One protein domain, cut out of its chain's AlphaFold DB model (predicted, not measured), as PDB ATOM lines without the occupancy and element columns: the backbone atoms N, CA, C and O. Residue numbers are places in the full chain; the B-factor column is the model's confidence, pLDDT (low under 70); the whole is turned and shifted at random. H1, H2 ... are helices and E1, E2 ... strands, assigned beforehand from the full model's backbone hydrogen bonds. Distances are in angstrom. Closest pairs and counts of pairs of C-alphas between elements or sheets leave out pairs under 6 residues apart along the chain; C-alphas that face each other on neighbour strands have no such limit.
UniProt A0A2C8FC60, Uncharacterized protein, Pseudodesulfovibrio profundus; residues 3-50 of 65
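AT A GLANCE: This is residues 3 to 50 of the 65 residues of an uncharacterized protein of Pseudodesulfovibrio profundus (UniProt A0A2C8FC60). This is a small antiparallel sheet of three strands with one helix lying slantwise over one face, over E1 and E2, and no named helix on the other face. A long loop, residues 8 to 19, joins the first two strands and reaches away from the helix at one end of the elongated outline. The printed part has 48 residues, with three named strands and then one named helix, in the order E1, E2, E3, H1; the sheet's order is E1, E2, E3, and the class is mixed, helices and strands. The whole is loose, with a radius of gyration of the C-alphas of 12.2 A and spans of 37 by 21 by 18 A.

HOW THE PARTS SIT: Begin with E1, residues 3 to 7, and look across to its antiparallel neighbour E2, residues 20 to 26, with which it forms a hairpin at 158 degrees between directions. Their C-alphas 5 and 22 face each other at 4.4 A, and N 4 and O 24, 2.8 A apart, are within hydrogen-bond range, as are N 21 and O 6 at 2.8 A. Go on to E3, residues 30 to 32, which makes a second hairpin with E2, antiparallel at 151 degrees; here N 25 and O 31 are 2.9 A apart, within hydrogen-bond range. The three strands are a meander, each the antiparallel neighbour of the one before; the edge strands E1 and E3 are apart. Then find H1, residues 39 to 49, which is on the sheet at a height over the sheet of 10.0 A. It is over E2 and only just over E1, on which 3 of its 11 C-alphas fall, and its line runs slantwise to the strands, at 39 degrees to E2 on the local plane. The closest C-alphas of E1 and H1 are those of Phe 4 and Ile 45, 7.6 A apart, while E2 and H1 are near each other, with 6 pairs of C-alphas within 10 A. In H1 every O i to N i+4 pair is within hydrogen-bond range.

IN THESE COORDINATES: Find C-alpha 3 at (328.517, 232.723, 215.130); from there E1 runs 13.3 A to Glu 7. E2 starts at C-alpha 20, (318.894, 237.908, 217.674), and runs 17.1 A to Tyr 26. E3 runs 6.6 A from Leu 30 to Leu 32. H1 runs 15.4 A from Lys 39 to C-alpha 49 at (330.629, 223.133, 209.132).

THE WHOLE: Look for the two C-alphas farthest apart at Gly 14 and Gly 50, 37.7 A. The printed part has no cut. The link from E1 to E2 is long, that from E2 to E3 tight, and that from E3 to H1 short. Mean pLDDT of the printed part is 87.9, and residues 11 to 15 are under 70, where the model's confidence is low.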
ATOM      1  N   ILE A   3     329.522 232.526 214.073       95.12
ATOM      2  CA  ILE A   3     328.517 232.723 215.130       95.12
ATOM      3  C   ILE A   3     327.143 232.422 214.537       95.12
ATOM      4  O   ILE A   3     326.747 233.033 213.550       95.12
ATOM      5  N   PHE A   4     326.411 231.503 215.157       95.44
ATOM      6  CA  PHE A   4     325.075 231.102 214.733       95.44
ATOM      7  C   PHE A   4     324.035 231.801 215.601       95.44
ATOM      8  O   PHE A   4     324.077 231.715 216.833       95.44
ATOM      9  N   VAL A   5     323.087 232.485 214.968       95.06
ATOM     10  CA  VAL A   5     322.023 233.229 215.644       95.06
ATOM     11  C   VAL A   5     320.661 232.865 215.067       95.06
ATOM     12  O   VAL A   5     320.557 232.478 213.910       95.06
ATOM     13  N   ARG A   6     319.607 233.025 215.870       91.88
ATOM     14  CA  ARG A   6     318.218 232.956 215.401       91.88
ATOM     15  C   ARG A   6     317.432 234.177 215.830       91.88
ATOM     16  O   ARG A   6     317.680 234.735 216.904       91.88
ATOM     17  N   GLU A   7     316.462 234.559 215.021       90.06
ATOM     18  CA  GLU A   7     315.587 235.680 215.325       90.06
ATOM     19  C   GLU A   7     314.589 235.332 216.439       90.06
ATOM     20  O   GLU A   7     314.085 234.206 216.550       90.06
ATOM     21  N   ARG A   8     314.327 236.300 217.318       84.44
ATOM     22  CA  ARG A   8     313.306 236.176 218.355       84.44
ATOM     23  C   ARG A   8     311.952 236.560 217.778       84.44
ATOM     24  O   ARG A   8     311.742 237.692 217.372       84.44
ATOM     25  N   THR A   9     310.989 235.656 217.904       78.12
ATOM     26  CA  THR A   9     309.608 235.861 217.434       78.12
ATOM     27  C   THR A   9     308.860 237.011 218.118       78.12
ATOM     28  O   THR A   9     307.825 237.428 217.623       78.12
ATOM     29  N   ARG A  10     309.346 237.515 219.262       70.62
ATOM     30  CA  ARG A  10     308.712 238.608 220.027       70.62
ATOM     31  C   ARG A  10     309.420 239.960 219.888       70.62
ATOM     32  O   ARG A  10     309.116 240.872 220.646       70.62
ATOM     33  N   ALA A  11     310.390 240.091 218.985       66.25
ATOM     34  CA  ALA A  11     311.046 241.370 218.747       66.25
ATOM     35  C   ALA A  11     310.185 242.224 217.801       66.25
ATOM     36  O   ALA A  11     310.397 242.228 216.595       66.25
ATOM     37  N   SER A  12     309.178 242.909 218.343       63.50
ATOM     38  CA  SER A  12     308.393 243.892 217.586       63.50
ATOM     39  C   SER A  12     309.252 245.112 217.227       63.50
ATOM     40  O   SER A  12     310.116 245.524 218.012       63.50
ATOM     41  N   GLU A  13     309.005 245.711 216.059       61.91
ATOM     42  CA  GLU A  13     309.638 246.968 215.644       61.91
ATOM     43  C   GLU A  13     309.430 248.057 216.710       61.91
ATOM     44  O   GLU A  13     308.316 248.301 217.162       61.91
ATOM     45  N   GLY A  14     310.528 248.670 217.168       69.81
ATOM     46  CA  GLY A  14     310.521 249.720 218.198       69.81
ATOM     47  C   GLY A  14     310.932 249.277 219.608       69.81
ATOM     48  O   GLY A  14     311.253 250.127 220.437       69.81
ATOM     49  N   GLN A  15     311.016 247.973 219.901       64.75
ATOM     50  CA  GLN A  15     311.535 247.511 221.195       64.75
ATOM     51  C   GLN A  15     313.072 247.476 221.211       64.75
ATOM     52  O   GLN A  15     313.701 246.889 220.333       64.75
ATOM     53  N   LYS A  16     313.692 248.020 222.269       72.06
ATOM     54  CA  LYS A  16     315.150 247.953 222.529       72.06
ATOM     55  C   LYS A  16     315.633 246.551 222.951       72.06
ATOM     56  O   LYS A  16     316.674 246.415 223.590       72.06
ATOM     57  N   LEU A  17     314.864 245.503 222.652       71.06
ATOM     58  CA  LEU A  17     315.234 244.132 222.979       71.06
ATOM     59  C   LEU A  17     316.170 243.561 221.903       71.06
ATOM     60  O   LEU A  17     315.993 243.847 220.717       71.06
ATOM     61  N   PRO A  18     317.132 242.699 222.280       78.69
ATOM     62  CA  PRO A  18     317.970 242.003 221.312       78.69
ATOM     63  C   PRO A  18     317.120 241.183 220.334       78.69
ATOM     64  O   PRO A  18     316.421 240.254 220.747       78.69
ATOM     65  N   ARG A  19     317.199 241.516 219.040       84.81
ATOM     66  CA  ARG A  19     316.455 240.830 217.965       84.81
ATOM     67  C   ARG A  19     316.944 239.401 217.749       84.81
ATOM     68  O   ARG A  19     316.150 238.486 217.549       84.81
ATOM     69  N   PHE A  20     318.251 239.196 217.882       89.50
ATOM     70  CA  PHE A  20     318.894 237.908 217.674       89.50
ATOM     71  C   PHE A  20     319.265 237.241 218.996       89.50
ATOM     72  O   PHE A  20     319.706 237.876 219.956       89.50
ATOM     73  N   ARG A  21     319.094 235.923 219.050       90.44
ATOM     74  CA  ARG A  21     319.621 235.068 220.112       90.44
ATOM     75  C   ARG A  21     320.776 234.250 219.553       90.44
ATOM     76  O   ARG A  21     320.583 233.536 218.574       90.44
ATOM     77  N   VAL A  22     321.926 234.293 220.223       93.19
ATOM     78  CA  VAL A  22     323.057 233.404 219.924       93.19
ATOM     79  C   VAL A  22     322.669 231.958 220.241       93.19
ATOM     80  O   VAL A  22     322.196 231.653 221.339       93.19
ATOM     81  N   VAL A  23     322.837 231.090 219.247       95.12
ATOM     82  CA  VAL A  23     322.582 229.647 219.308       95.12
ATOM     83  C   VAL A  23     323.889 228.890 219.514       95.12
ATOM     84  O   VAL A  23     323.912 227.965 220.320       95.12
ATOM     85  N   GLY A  24     324.979 229.318 218.868       95.06
ATOM     86  CA  GLY A  24     326.293 228.704 219.033       95.06
ATOM     87  C   GLY A  24     327.441 229.498 218.414       95.06
ATOM     88  O   GLY A  24     327.214 230.456 217.677       95.06
ATOM     89  N   VAL A  25     328.675 229.105 218.726       95.94
ATOM     90  CA  VAL A  25     329.918 229.674 218.178       95.94
ATOM     91  C   VAL A  25     330.857 228.541 217.776       95.94
ATOM     92  O   VAL A  25     330.981 227.559 218.505       95.94
ATOM     93  N   TYR A  26     331.529 228.703 216.637       95.12
ATOM     94  CA  TYR A  26     332.551 227.792 216.129       95.12
ATOM     95  C   TYR A  26     333.872 228.536 215.897       95.12
ATOM     96  O   TYR A  26     333.937 229.493 215.118       95.12
ATOM     97  N   GLY A  27     334.938 228.109 216.568       86.88
ATOM     98  CA  GLY A  27     336.259 228.748 216.516       86.88
ATOM     99  C   GLY A  27     337.368 227.820 217.004       86.88
ATOM    100  O   GLY A  27     338.238 228.252 217.747       86.88
ATOM    101  N   GLY A  28     337.256 226.542 216.653       89.69
ATOM    102  CA  GLY A  28     337.918 225.411 217.296       89.69
ATOM    103  C   GLY A  28     336.841 224.353 217.483       89.69
ATOM    104  O   GLY A  28     336.396 223.760 216.507       89.69
ATOM    105  N   ASP A  29     336.304 224.256 218.694       92.25
ATOM    106  CA  ASP A  29     335.121 223.439 218.964       92.25
ATOM    107  C   ASP A  29     333.812 224.193 218.690       92.25
ATOM    108  O   ASP A  29     333.728 225.424 218.809       92.25
ATOM    109  N   LEU A  30     332.756 223.441 218.366       93.00
ATOM    110  CA  LEU A  30     331.390 223.955 218.304       93.00
ATOM    111  C   LEU A  30     330.796 224.031 219.717       93.00
ATOM    112  O   LEU A  30     330.579 223.013 220.371       93.00
ATOM    113  N   LYS A  31     330.469 225.243 220.173       94.50
ATOM    114  CA  LYS A  31     329.781 225.484 221.452       94.50
ATOM    115  C   LYS A  31     328.347 225.930 221.200       94.50
ATOM    116  O   LYS A  31     328.135 226.952 220.552       94.50
ATOM    117  N   LEU A  32     327.371 225.196 221.734       94.38
ATOM    118  CA  LEU A  32     325.941 225.506 221.625       94.38
ATOM    119  C   LEU A  32     325.410 226.088 222.944       94.38
ATOM    120  O   LEU A  32     325.562 225.493 224.006       94.38
ATOM    121  N   TYR A  33     324.751 227.246 222.874       93.19
ATOM    122  CA  TYR A  33     324.193 227.971 224.028       93.19
ATOM    123  C   TYR A  33     322.669 227.818 224.159       93.19
ATOM    124  O   TYR A  33     322.051 228.281 225.124       93.19
ATOM    125  N   ALA A  34     322.014 227.212 223.168       90.06
ATOM    126  CA  ALA A  34     320.569 227.042 223.163       90.06
ATOM    127  C   ALA A  34     320.149 225.730 223.846       90.06
ATOM    128  O   ALA A  34     320.499 224.648 223.397       90.06
ATOM    129  N   LYS A  35     319.283 225.822 224.869       89.19
ATOM    130  CA  LYS A  35     318.682 224.648 225.542       89.19
ATOM    131  C   LYS A  35     317.863 223.755 224.598       89.19
ATOM    132  O   LYS A  35     317.711 222.566 224.844       89.19
ATOM    133  N   ARG A  36     317.260 224.351 223.566       89.50
ATOM    134  CA  ARG A  36     316.473 223.669 222.531       89.50
ATOM    135  C   ARG A  36     316.789 224.291 221.175       89.50
ATOM    136  O   ARG A  36     316.588 225.502 220.990       89.50
ATOM    137  N   ILE A  37     317.261 223.455 220.260       91.00
ATOM    138  CA  ILE A  37     317.643 223.799 218.890       91.00
ATOM    139  C   ILE A  37     316.619 223.171 217.951       91.00
ATOM    140  O   ILE A  37     316.143 222.062 218.199       91.00
ATOM    141  N   ARG A  38     316.212 223.915 216.923       92.50
ATOM    142  CA  ARG A  38     315.298 223.386 215.906       92.50
ATOM    143  C   ARG A  38     316.079 222.461 214.979       92.50
ATOM    144  O   ARG A  38     317.231 222.747 214.678       92.50
ATOM    145  N   LYS A  39     315.442 221.408 214.461       93.38
ATOM    146  CA  LYS A  39     316.090 220.494 213.507       93.38
ATOM    147  C   LYS A  39     316.693 221.242 212.304       93.38
ATOM    148  O   LYS A  39     317.863 221.059 212.018       93.38
ATOM    149  N   CYS A  40     315.956 222.186 211.712       94.62
ATOM    150  CA  CYS A  40     316.462 222.997 210.598       94.62
ATOM    151  C   CYS A  40     317.706 223.837 210.944       94.62
ATOM    152  O   CYS A  40     318.576 224.007 210.099       94.62
ATOM    153  N   GLU A  41     317.809 224.349 212.175       93.94
ATOM    154  CA  GLU A  41     318.993 225.086 212.637       93.94
ATOM    155  C   GLU A  41     320.193 224.141 212.769       93.94
ATOM    156  O   GLU A  41     321.305 224.503 212.401       93.94
ATOM    157  N   LEU A  42     319.965 222.925 213.275       94.06
ATOM    158  CA  LEU A  42     320.998 221.899 213.398       94.06
ATOM    159  C   LEU A  42     321.519 221.463 212.022       94.06
ATOM    160  O   LEU A  42     322.729 221.410 211.831       94.06
ATOM    161  N   ASP A  43     320.617 221.239 211.064       95.31
ATOM    162  CA  ASP A  43     320.966 220.865 209.689       95.31
ATOM    163  C   ASP A  43     321.766 221.984 208.987       95.31
ATOM    164  O   ASP A  43     322.748 221.715 208.296       95.31
ATOM    165  N   GLN A  44     321.404 223.254 209.209       95.69
ATOM    166  CA  GLN A  44     322.159 224.403 208.692       95.69
ATOM    167  C   GLN A  44     323.562 224.500 209.296       95.69
ATOM    168  O   GLN A  44     324.525 224.714 208.566       95.69
ATOM    169  N   ILE A  45     323.689 224.328 210.616       94.94
ATOM    170  CA  ILE A  45     324.992 224.330 211.294       94.94
ATOM    171  C   ILE A  45     325.865 223.189 210.761       94.94
ATOM    172  O   ILE A  45     327.040 223.405 210.483       94.94
ATOM    173  N   ALA A  46     325.296 221.995 210.592       94.44
ATOM    174  CA  ALA A  46     326.006 220.840 210.060       94.44
ATOM    175  C   ALA A  46     326.507 221.084 208.629       94.44
ATOM    176  O   ALA A  46     327.694 220.910 208.367       94.44
ATOM    177  N   SER A  47     325.641 221.585 207.744       95.69
ATOM    178  CA  SER A  47     326.003 221.951 206.368       95.69
ATOM    179  C   SER A  47     327.126 222.996 206.323       95.69
ATOM    180  O   SER A  47     328.132 222.815 205.642       95.69
ATOM    181  N   GLU A  48     327.017 224.052 207.133       95.81
ATOM    182  CA  GLU A  48     327.986 225.154 207.178       95.81
ATOM    183  C   GLU A  48     329.362 224.740 207.735       95.81
ATOM    184  O   GLU A  48     330.374 225.408 207.493       95.81
ATOM    185  N   LEU A  49     329.407 223.668 208.529       94.12
ATOM    186  CA  LEU A  49     330.629 223.133 209.132       94.12
ATOM    187  C   LEU A  49     331.146 221.873 208.426       94.12
ATOM    188  O   LEU A  49     332.219 221.398 208.789       94.12
ATOM    189  N   GLY A  50     330.418 221.343 207.437       93.56
ATOM    190  CA  GLY A  50     330.727 220.055 206.813       93.56
ATOM    191  C   GLY A  50     330.666 218.884 207.800       93.56
ATOM    192  O   GLY A  50     331.448 217.946 207.685       93.56
TER     193      GLY A  50